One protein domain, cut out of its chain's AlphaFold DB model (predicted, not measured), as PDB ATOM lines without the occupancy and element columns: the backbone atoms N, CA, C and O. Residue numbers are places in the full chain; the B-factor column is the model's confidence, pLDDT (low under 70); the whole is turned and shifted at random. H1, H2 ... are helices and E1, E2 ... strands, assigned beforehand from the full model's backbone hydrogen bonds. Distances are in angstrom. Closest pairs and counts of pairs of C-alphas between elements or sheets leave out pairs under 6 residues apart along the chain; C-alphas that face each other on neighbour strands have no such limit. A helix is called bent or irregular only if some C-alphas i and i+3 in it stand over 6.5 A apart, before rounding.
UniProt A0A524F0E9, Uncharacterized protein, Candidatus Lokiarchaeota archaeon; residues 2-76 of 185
ATOM      1  N   SER A   2      50.279  71.770 -74.151       80.12
ATOM      2  CA  SER A   2      51.059  72.741 -74.950       80.12
ATOM      3  C   SER A   2      51.082  72.439 -76.457       80.12
ATOM      4  O   SER A   2      51.270  73.359 -77.252       80.12
ATOM      5  N   MET A   3      50.855  71.187 -76.863       91.50
ATOM      6  CA  MET A   3      50.913  70.739 -78.258       91.50
ATOM      7  C   MET A   3      49.742  69.798 -78.571       91.50
ATOM      8  O   MET A   3      49.289  69.048 -77.707       91.50
ATOM      9  N   LYS A   4      49.262  69.834 -79.813       92.38
ATOM     10  CA  LYS A   4      48.389  68.837 -80.432       92.38
ATOM     11  C   LYS A   4      49.276  67.824 -81.160       92.38
ATOM     12  O   LYS A   4      50.117  68.214 -81.968       92.38
ATOM     13  N   VAL A   5      49.107  66.544 -80.843       92.94
ATOM     14  CA  VAL A   5      49.931  65.450 -81.373       92.94
ATOM     15  C   VAL A   5      49.134  64.630 -82.381       92.94
ATOM     16  O   VAL A   5      47.978  64.299 -82.120       92.94
ATOM     17  N   TYR A   6      49.772  64.305 -83.502       92.12
ATOM     18  CA  TYR A   6      49.274  63.413 -84.544       92.12
ATOM     19  C   TYR A   6      50.240  62.244 -84.711       92.12
ATOM     20  O   TYR A   6      51.449  62.452 -84.841       92.12
ATOM     21  N   TYR A   7      49.695  61.031 -84.728       90.50
ATOM     22  CA  TYR A   7      50.433  59.815 -85.049       90.50
ATOM     23  C   TYR A   7      50.214  59.519 -86.527       90.50
ATOM     24  O   TYR A   7      49.082  59.308 -86.959       90.50
ATOM     25  N   LEU A   8      51.283  59.594 -87.314       88.94
ATOM     26  CA  LEU A   8      51.207  59.350 -88.744       88.94
ATOM     27  C   LEU A   8      51.175  57.843 -89.032       88.94
ATOM     28  O   LEU A   8      51.545  57.018 -88.205       88.94
ATOM     29  N   SER A   9      50.742  57.487 -90.242       82.56
ATOM     30  CA  SER A   9      50.638  56.094 -90.695       82.56
ATOM     31  C   SER A   9      51.995  55.431 -90.960       82.56
ATOM     32  O   SER A   9      52.039  54.248 -91.268       82.56
ATOM     33  N   ASP A  10      53.076  56.207 -90.922       83.12
ATOM     34  CA  ASP A  10      54.465  55.795 -91.142       83.12
ATOM     35  C   ASP A  10      55.296  55.879 -89.848       83.12
ATOM     36  O   ASP A  10      56.496  56.143 -89.892       83.12
ATOM     37  N   ASP A  11      54.633  55.725 -88.698       83.38
ATOM     38  CA  ASP A  11      55.196  55.755 -87.340       83.38
ATOM     39  C   ASP A  11      55.871  57.075 -86.921       83.38
ATOM     40  O   ASP A  11      56.408  57.198 -85.817       83.38
ATOM     41  N   ARG A  12      55.806  58.118 -87.757       90.00
ATOM     42  CA  ARG A  12      56.259  59.462 -87.387       90.00
ATOM     43  C   ARG A  12      55.232  60.166 -86.506       90.00
ATOM     44  O   ARG A  12      54.023  60.000 -86.647       90.00
ATOM     45  N   ILE A  13      55.723  61.041 -85.633       91.00
ATOM     46  CA  ILE A  13      54.889  61.877 -84.767       91.00
ATOM     47  C   ILE A  13      55.007  63.331 -85.219       91.00
ATOM     48  O   ILE A  13      56.109  63.872 -85.310       91.00
ATOM     49  N   VAL A  14      53.869  63.979 -85.457       92.06
ATOM     50  CA  VAL A  14      53.797  65.416 -85.752       92.06
ATOM     51  C   VAL A  14      53.210  66.143 -84.553       92.06
ATOM     52  O   VAL A  14      52.161  65.769 -84.030       92.06
ATOM     53  N   GLN A  15      53.885  67.206 -84.122       92.88
ATOM     54  CA  GLN A  15      53.422  68.064 -83.036       92.88
ATOM     55  C   GLN A  15      53.170  69.472 -83.562       92.88
ATOM     56  O   GLN A  15      54.073  70.134 -84.070       92.88
ATOM     57  N   ILE A  16      51.939  69.943 -83.397       94.38
ATOM     58  CA  ILE A  16      51.515  71.293 -83.770       94.38
ATOM     59  C   ILE A  16      51.148  72.039 -82.493       94.38
ATOM     60  O   ILE A  16      50.645  71.433 -81.548       94.38
ATOM     61  N   ALA A  17      51.428  73.339 -82.407       95.12
ATOM     62  CA  ALA A  17      51.020  74.126 -81.245       95.12
ATOM     63  C   ALA A  17      49.508  73.988 -81.009       95.12
ATOM     64  O   ALA A  17      48.727  73.984 -81.957       95.12
ATOM     65  N   SER A  18      49.094  73.843 -79.748       94.81
ATOM     66  CA  SER A  18      47.670  73.764 -79.429       94.81
ATOM     67  C   SER A  18      46.980  75.118 -79.639       94.81
ATOM     68  O   SER A  18      47.612  76.170 -79.540       94.81
ATOM     69  N   LYS A  19      45.658  75.098 -79.836       94.00
ATOM     70  CA  LYS A  19      44.810  76.297 -79.892       94.00
ATOM     71  C   LYS A  19      45.003  77.151 -78.629       94.00
ATOM     72  O   LYS A  19      45.338  78.325 -78.706       94.00
ATOM     73  N   GLU A  20      44.954  76.515 -77.461       92.75
ATOM     74  CA  GLU A  20      45.240  77.130 -76.153       92.75
ATOM     75  C   GLU A  20      46.599  77.846 -76.102       92.75
ATOM     76  O   GLU A  20      46.728  78.900 -75.480       92.75
ATOM     77  N   LYS A  21      47.631  77.272 -76.734       93.94
ATOM     78  CA  LYS A  21      48.966  77.870 -76.794       93.94
ATOM     79  C   LYS A  21      49.001  79.051 -77.759       93.94
ATOM     80  O   LYS A  21      49.532  80.093 -77.389       93.94
ATOM     81  N   MET A  22      48.407  78.914 -78.944       94.06
ATOM     82  CA  MET A  22      48.314  80.000 -79.926       94.06
ATOM     83  C   MET A  22      47.525  81.201 -79.389       94.06
ATOM     84  O   MET A  22      47.875  82.341 -79.677       94.06
ATOM     85  N   GLN A  23      46.517  80.972 -78.540       92.00
ATOM     86  CA  GLN A  23      45.749  82.042 -77.892       92.00
ATOM     87  C   GLN A  23      46.618  82.954 -77.009       92.00
ATOM     88  O   GLN A  23      46.271  84.109 -76.768       92.00
ATOM     89  N   LYS A  24      47.762  82.459 -76.533       91.50
ATOM     90  CA  LYS A  24      48.706  83.238 -75.720       91.50
ATOM     91  C   LYS A  24      49.705  84.027 -76.560       91.50
ATOM     92  O   LYS A  24      50.434  84.845 -76.013       91.50
ATOM     93  N   TRP A  25      49.782  83.764 -77.861       91.06
ATOM     94  CA  TRP A  25      50.676  84.494 -78.750       91.06
ATOM     95  C   TRP A  25      50.096  85.869 -79.073       91.06
ATOM     96  O   TRP A  25      48.881  86.068 -79.023       91.06
ATOM     97  N   GLN A  26      50.963  86.825 -79.378       84.38
ATOM     98  CA  GLN A  26      50.559  88.192 -79.696       84.38
ATOM     99  C   GLN A  26      50.456  88.401 -81.207       84.38
ATOM    100  O   GLN A  26      51.142  87.724 -81.981       84.38
ATOM    101  N   GLY A  27      49.569  89.319 -81.597       83.44
ATOM    102  CA  GLY A  27      49.415  89.778 -82.970       83.44
ATOM    103  C   GLY A  27      49.220  88.662 -83.994       83.44
ATOM    104  O   GLY A  27      48.350  87.799 -83.879       83.44
ATOM    105  N   GLU A  28      50.066  88.685 -85.015       78.25
ATOM    106  CA  GLU A  28      50.029  87.831 -86.197       78.25
ATOM    107  C   GLU A  28      50.785  86.502 -86.046       78.25
ATOM    108  O   GLU A  28      50.773  85.681 -86.966       78.25
ATOM    109  N   ALA A  29      51.440  86.253 -84.909       87.75
ATOM    110  CA  ALA A  29      52.259  85.054 -84.717       87.75
ATOM    111  C   ALA A  29      51.509  83.731 -85.004       87.75
ATOM    112  O   ALA A  29      52.085  82.863 -85.671       87.75
ATOM    113  N   PRO A  30      50.231  83.545 -84.601       91.00
ATOM    114  CA  PRO A  30      49.475  82.349 -84.978       91.00
ATOM    115  C   PRO A  30      49.283  82.208 -86.490       91.00
ATOM    116  O   PRO A  30      49.411  81.105 -87.018       91.00
ATOM    117  N   LEU A  31      49.027  83.315 -87.197       86.75
ATOM    118  CA  LEU A  31      48.848  83.322 -88.650       86.75
ATOM    119  C   LEU A  31      50.134  82.866 -89.347       86.75
ATOM    120  O   LEU A  31      50.100  81.965 -90.186       86.75
ATOM    121  N   VAL A  32      51.272  83.455 -88.970       83.81
ATOM    122  CA  VAL A  32      52.586  83.124 -89.543       83.81
ATOM    123  C   VAL A  32      52.918  81.651 -89.320       83.81
ATOM    124  O   VAL A  32      53.305  80.956 -90.258       83.81
ATOM    125  N   TYR A  33      52.713  81.154 -88.100       91.31
ATOM    126  CA  TYR A  33      52.968  79.758 -87.765       91.31
ATOM    127  C   TYR A  33      52.101  78.792 -88.581       91.31
ATOM    128  O   TYR A  33      52.621  77.834 -89.153       91.31
ATOM    129  N   ILE A  34      50.790  79.040 -88.660       90.19
ATOM    130  CA  ILE A  34      49.871  78.166 -89.398       90.19
ATOM    131  C   ILE A  34      50.273  78.093 -90.875       90.19
ATOM    132  O   ILE A  34      50.337  76.998 -91.436       90.19
ATOM    133  N   ASN A  35      50.593  79.232 -91.491       83.62
ATOM    134  CA  ASN A  35      51.004  79.264 -92.894       83.62
ATOM    135  C   ASN A  35      52.351  78.579 -93.114       83.62
ATOM    136  O   ASN A  35      52.489  77.796 -94.049       83.62
ATOM    137  N   TYR A  36      53.310  78.774 -92.209       88.00
ATOM    138  CA  TYR A  36      54.593  78.084 -92.278       88.00
ATOM    139  C   TYR A  36      54.430  76.557 -92.287       88.00
ATOM    140  O   TYR A  36      55.043  75.876 -93.113       88.00
ATOM    141  N   ILE A  37      53.555  76.016 -91.431       91.94
ATOM    142  CA  ILE A  37      53.244  74.580 -91.423       91.94
ATOM    143  C   ILE A  37      52.593  74.143 -92.742       91.94
ATOM    144  O   ILE A  37      52.984  73.112 -93.294       91.94
ATOM    145  N   ARG A  38      51.629  74.915 -93.262       89.38
ATOM    146  CA  ARG A  38      50.929  74.610 -94.522       89.38
ATOM    147  C   ARG A  38      51.867  74.556 -95.718       89.38
ATOM    148  O   ARG A  38      51.832  73.585 -96.471       89.38
ATOM    149  N   ASP A  39      52.703  75.575 -95.860       85.12
ATOM    150  CA  ASP A  39      53.529  75.759 -97.050       85.12
ATOM    151  C   ASP A  39      54.759  74.846 -97.028       85.12
ATOM    152  O   ASP A  39      55.164  74.324 -98.068       85.12
ATOM    153  N   THR A  40      55.326  74.606 -95.842       88.38
ATOM    154  CA  THR A  40      56.604  73.890 -95.702       88.38
ATOM    155  C   THR A  40      56.416  72.400 -95.450       88.38
ATOM    156  O   THR A  40      57.114  71.579 -96.042       88.38
ATOM    157  N   TYR A  41      55.488  72.029 -94.564       89.19
ATOM    158  CA  TYR A  41      55.489  70.687 -93.982       89.19
ATOM    159  C   TYR A  41      54.250  69.860 -94.280       89.19
ATOM    160  O   TYR A  41      54.360  68.637 -94.315       89.19
ATOM    161  N   LEU A  42      53.089  70.471 -94.531       89.62
ATOM    162  CA  LEU A  42      51.824  69.740 -94.652       89.62
ATOM    163  C   LEU A  42      51.888  68.613 -95.690       89.62
ATOM    164  O   LEU A  42      51.440  67.504 -95.424       89.62
ATOM    165  N   ARG A  43      52.535  68.859 -96.835       88.88
ATOM    166  CA  ARG A  43      52.718  67.855 -97.901       88.88
ATOM    167  C   ARG A  43      53.590  66.666 -97.489       88.88
ATOM    168  O   ARG A  43      53.541  65.624 -98.133       88.88
ATOM    169  N   THR A  44      54.388  66.818 -96.437       88.19
ATOM    170  CA  THR A  44      55.289  65.782 -95.916       88.19
ATOM    171  C   THR A  44      54.641  64.916 -94.834       88.19
ATOM    172  O   THR A  44      55.242  63.922 -94.423       88.19
ATOM    173  N   TYR A  45      53.434  65.255 -94.367       88.38
ATOM    174  CA  TYR A  45      52.784  64.618 -93.216       88.38
ATOM    175  C   TYR A  45      51.989  63.360 -93.583       88.38
ATOM    176  O   TYR A  45      50.768  63.309 -93.453       88.38
ATOM    177  N   GLY A  46      52.704  62.316 -93.999       85.38
ATOM    178  CA  GLY A  46      52.156  60.973 -94.202       85.38
ATOM    179  C   GLY A  46      51.029  60.919 -95.239       85.38
ATOM    180  O   GLY A  46      51.087  61.582 -96.277       85.38
ATOM    181  N   SER A  47      50.011  60.097 -94.961       89.44
ATOM    182  CA  SER A  47      48.880  59.848 -95.863       89.44
ATOM    183  C   SER A  47      48.001  61.083 -96.096       89.44
ATOM    184  O   SER A  47      47.944  62.002 -95.279       89.44
ATOM    185  N   LYS A  48      47.221  61.075 -97.185       90.88
ATOM    186  CA  LYS A  48      46.244  62.138 -97.482       90.88
ATOM    187  C   LYS A  48      45.219  62.332 -96.356       90.88
ATOM    188  O   LYS A  48      44.782  63.454 -96.123       90.88
ATOM    189  N   THR A  49      44.873  61.267 -95.631       90.62
ATOM    190  CA  THR A  49      44.001  61.340 -94.450       90.62
ATOM    191  C   THR A  49      44.630  62.193 -93.348       90.62
ATOM    192  O   THR A  49      43.987  63.123 -92.869       90.62
ATOM    193  N   ASN A  50      45.905  61.955 -93.022       90.31
ATOM    194  CA  ASN A  50      46.631  62.726 -92.005       90.31
ATOM    195  C   ASN A  50      46.783  64.193 -92.420       90.31
ATOM    196  O   ASN A  50      46.586  65.101 -91.614       90.31
ATOM    197  N   GLN A  51      47.093  64.433 -93.697       92.81
ATOM    198  CA  GLN A  51      47.194  65.783 -94.249       92.81
ATOM    199  C   GLN A  51      45.866  66.537 -94.128       92.81
ATOM    200  O   GLN A  51      45.859  67.694 -93.712       92.81
ATOM    201  N   ASN A  52      44.742  65.886 -94.438       92.56
ATOM    202  CA  ASN A  52      43.419  66.490 -94.317       92.56
ATOM    203  C   ASN A  52      43.064  66.798 -92.858       92.56
ATOM    204  O   ASN A  52      42.612  67.902 -92.574       92.56
ATOM    205  N   GLU A  53      43.308  65.867 -91.931       93.31
ATOM    206  CA  GLU A  53      43.017  66.071 -90.507       93.31
ATOM    207  C   GLU A  53      43.821  67.245 -89.926       93.31
ATOM    208  O   GLU A  53      43.272  68.132 -89.261       93.31
ATOM    209  N   ILE A  54      45.121  67.291 -90.227       93.94
ATOM    210  CA  ILE A  54      45.998  68.389 -89.824       93.94
ATOM    211  C   ILE A  54      45.554  69.698 -90.488       93.94
ATOM    212  O   ILE A  54      45.501  70.730 -89.821       93.94
ATOM    213  N   SER A  55      45.196  69.674 -91.776       92.75
ATOM    214  CA  SER A  55      44.698  70.859 -92.480       92.75
ATOM    215  C   SER A  55      43.442  71.412 -91.816       92.75
ATOM    216  O   SER A  55      43.408  72.599 -91.508       92.75
ATOM    217  N   SER A  56      42.456  70.560 -91.509       93.88
ATOM    218  CA  SER A  56      41.222  70.972 -90.832       93.88
ATOM    219  C   SER A  56      41.489  71.574 -89.455       93.88
ATOM    220  O   SER A  56      40.870  72.568 -89.081       93.88
ATOM    221  N   TYR A  57      42.446  71.023 -88.705       95.19
ATOM    222  CA  TYR A  57      42.860  71.615 -87.436       95.19
ATOM    223  C   TYR A  57      43.476  73.005 -87.611       95.19
ATOM    224  O   TYR A  57      43.134  73.933 -86.876       95.19
ATOM    225  N   LEU A  58      44.367  73.154 -88.593       92.88
ATOM    226  CA  LEU A  58      44.989  74.431 -88.927       92.88
ATOM    227  C   LEU A  58      43.956  75.446 -89.435       92.88
ATOM    228  O   LEU A  58      44.074  76.619 -89.103       92.88
ATOM    229  N   ASP A  59      42.944  75.021 -90.202       89.31
ATOM    230  CA  ASP A  59      41.823  75.869 -90.645       89.31
ATOM    231  C   ASP A  59      41.012  76.373 -89.453       89.31
ATOM    232  O   ASP A  59      40.756  77.571 -89.331       89.31
ATOM    233  N   ALA A  60      40.679  75.477 -88.527       92.19
ATOM    234  CA  ALA A  60      39.958  75.846 -87.323       92.19
ATOM    235  C   ALA A  60      40.785  76.802 -86.441       92.19
ATOM    236  O   ALA A  60      40.276  77.814 -85.978       92.19
ATOM    237  N   ALA A  61      42.082  76.535 -86.243       92.75
ATOM    238  CA  ALA A  61      42.975  77.439 -85.510       92.75
ATOM    239  C   ALA A  61      43.148  78.799 -86.214       92.75
ATOM    240  O   ALA A  61      43.255  79.833 -85.554       92.75
ATOM    241  N   MET A  62      43.138  78.813 -87.549       88.62
ATOM    242  CA  MET A  62      43.201  80.040 -88.338       88.62
ATOM    243  C   MET A  62      41.982  80.924 -88.062       88.62
ATOM    244  O   MET A  62      42.130  82.102 -87.741       88.62
ATOM    245  N   GLN A  63      40.785  80.341 -88.161       87.44
ATOM    246  CA  GLN A  63      39.516  81.051 -88.005       87.44
ATOM    247  C   GLN A  63      39.240  81.466 -86.561       87.44
ATOM    248  O   GLN A  63      38.808  82.589 -86.321       87.44
ATOM    249  N   GLU A  64      39.493  80.578 -85.603       91.50
ATOM    250  CA  GLU A  64      39.131  80.805 -84.202       91.50
ATOM    251  C   GLU A  64      40.156  81.659 -83.444       91.50
ATOM    252  O   GLU A  64      39.813  82.233 -82.414       91.50
ATOM    253  N   ILE A  65      41.410  81.732 -83.913       92.50
ATOM    254  CA  ILE A  65      42.509  82.347 -83.147       92.50
ATOM    255  C   ILE A  65      43.294  83.345 -83.976       92.50
ATOM    256  O   ILE A  65      43.376  84.517 -83.611       92.50
ATOM    257  N   ALA A  66      43.903  82.891 -85.073       89.44
ATOM    258  CA  ALA A  66      44.866  83.707 -85.803       89.44
ATOM    259  C   ALA A  66      44.229  84.966 -86.392       89.44
ATOM    260  O   ALA A  66      44.769  86.059 -86.241       89.44
ATOM    261  N   ILE A  67      43.064  84.811 -87.019       85.31
ATOM    262  CA  ILE A  67      42.318  85.919 -87.605       85.31
ATOM    263  C   ILE A  67      41.816  86.889 -86.523       85.31
ATOM    264  O   ILE A  67      42.131  88.074 -86.636       85.31
ATOM    265  N   PRO A  68      41.103  86.446 -85.464       89.06
ATOM    266  CA  PRO A  68      40.689  87.333 -84.380       89.06
ATOM    267  C   PRO A  68      41.839  88.125 -83.762       89.06
ATOM    268  O   PRO A  68      41.713  89.335 -83.610       89.06
ATOM    269  N   LYS A  69      42.980  87.483 -83.480       89.19
ATOM    270  CA  LYS A  69      44.150  88.164 -82.906       89.19
ATOM    271  C   LYS A  69      44.775  89.186 -83.837       89.19
ATOM    272  O   LYS A  69      45.167  90.262 -83.398       89.19
ATOM    273  N   LEU A  70      44.857  88.865 -85.123       88.44
ATOM    274  CA  LEU A  70      45.355  89.805 -86.115       88.44
ATOM    275  C   LEU A  70      44.450  91.036 -86.222       88.44
ATOM    276  O   LEU A  70      44.936  92.159 -86.322       88.44
ATOM    277  N   ILE A  71      43.135  90.822 -86.183       88.56
ATOM    278  CA  ILE A  71      42.140  91.894 -86.197       88.56
ATOM    279  C   ILE A  71      42.217  92.728 -84.912       88.56
ATOM    280  O   ILE A  71      42.149  93.952 -84.985       88.56
ATOM    281  N   GLU A  72      42.355  92.087 -83.753       90.44
ATOM    282  CA  GLU A  72      42.537  92.748 -82.457       90.44
ATOM    283  C   GLU A  72      43.756  93.673 -82.489       90.44
ATOM    284  O   GLU A  72      43.615  94.867 -82.242       90.44
ATOM    285  N   ALA A  73      44.909  93.157 -82.920       90.12
ATOM    286  CA  ALA A  73      46.145  93.927 -83.013       90.12
ATOM    287  C   ALA A  73      46.056  95.062 -84.053       90.12
ATOM    288  O   ALA A  73      46.515  96.173 -83.804       90.12
ATOM    289  N   LEU A  74      45.381  94.844 -85.190       91.06
ATOM    290  CA  LEU A  74      45.089  95.916 -86.153       91.06
ATOM    291  C   LEU A  74      44.216  97.024 -85.556       91.06
ATOM    292  O   LEU A  74      44.376  98.190 -85.911       91.06
ATOM    293  N   ASN A  75      43.265  96.685 -84.689       90.19
ATOM    294  CA  ASN A  75      42.372  97.657 -84.060       90.19
ATOM    295  C   ASN A  75      42.932  98.221 -82.745       90.19
ATOM    296  O   ASN A  75      42.236  99.009 -82.106       90.19
ATOM    297  N   SER A  76      44.155  97.847 -82.358       90.06
ATOM    298  CA  SER A  76      44.824  98.378 -81.173       90.06
ATOM    299  C   SER A  76      44.965  99.900 -81.251       90.06
ATOM    300  O   SER A  76      45.042 100.491 -82.334       90.06
TER     301      SER A  76
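What this domain is: This is residues 2 to 76 of the 185 residues of an uncharacterized protein of Candidatus Lokiarchaeota archaeon (UniProt A0A524F0E9). Two long helices, H2 and H3a, lie side by side as a helical hairpin, and a strand hairpin, E1 and E2, runs lengthwise along one side of that pair. Short H1 follows the strand hairpin, while H3b, the second arm of the bent helix H3, runs on past the start of H2 and adds to the length. The printed part has 75 residues with two named strands and three named helices, in the order E1, E2, H1, H2, H3; the sheet E1 - E2 is antiparallel and the class is mostly helix. The whole is compact, with a radius of gyration of the C-alphas of 12.9 A, and spans 45 by 22 by 16 A.

Where its parts are: Find C-alpha 3 at (50.913, 70.739, -78.258); from there E1 runs over residues 3 to 7, 12.9 A long. E2, residues 13 to 17, comes back over 13.3 A. H1 is residues 19 to 22. Look next at C-alpha 29 at (52.259, 85.054, -84.717), where H2, residues 29 to 44, begins; it is 22.5 A long and irregular, with C-alphas 40 and 43 7.5 A apart, and has a kink of 38 degrees near residue 38. H3, residues 48 to 74, was assigned as one helix by its hydrogen bonds but is bent, with C-alphas 64 and 67 6.9 A apart. Its arms are H3a, residues 48 to 64, 24.0 A, and H3b, residues 67 to 74, which ends at C-alpha 74 at (45.089, 95.916, -86.153).

How they stand to each other: In the hairpin of E1 and E2, look for N 4 and O 16, 2.7 A apart, and N 14 and O 6, 2.9 A apart, within hydrogen-bond range. The closest C-alphas of E1 and H3a, those of Tyr 6 and Asn 50, are 7.9 A apart. E2 is near H2 and near H3a, each with 7 pairs of C-alphas within 10 A. H1 is close to but not clearly touching H3a; their closest C-alphas, of Lys 19 and Ala 61, are 6.0 A apart. H2 and H3a touch as a helical hairpin, closest at the C-alphas of Leu 42 and Gln 51, 6.1 A, at a shallow tilt of 9 degrees, opposite ways. H3a and H3b stand at 38 degrees, only just a steep tilt. Every O i to N i+4 pair is within hydrogen-bond range in H3a and H3b, and 9 of 12 in H2; H1 is too short for such a pair.

The domain as a whole: Look at Asp 10 and Ser 76 for the two C-alphas farthest apart, 44.8 A. The printed part has no cut, and no link is long. Its mean pLDDT is 89.8, and no printed residue is under 70.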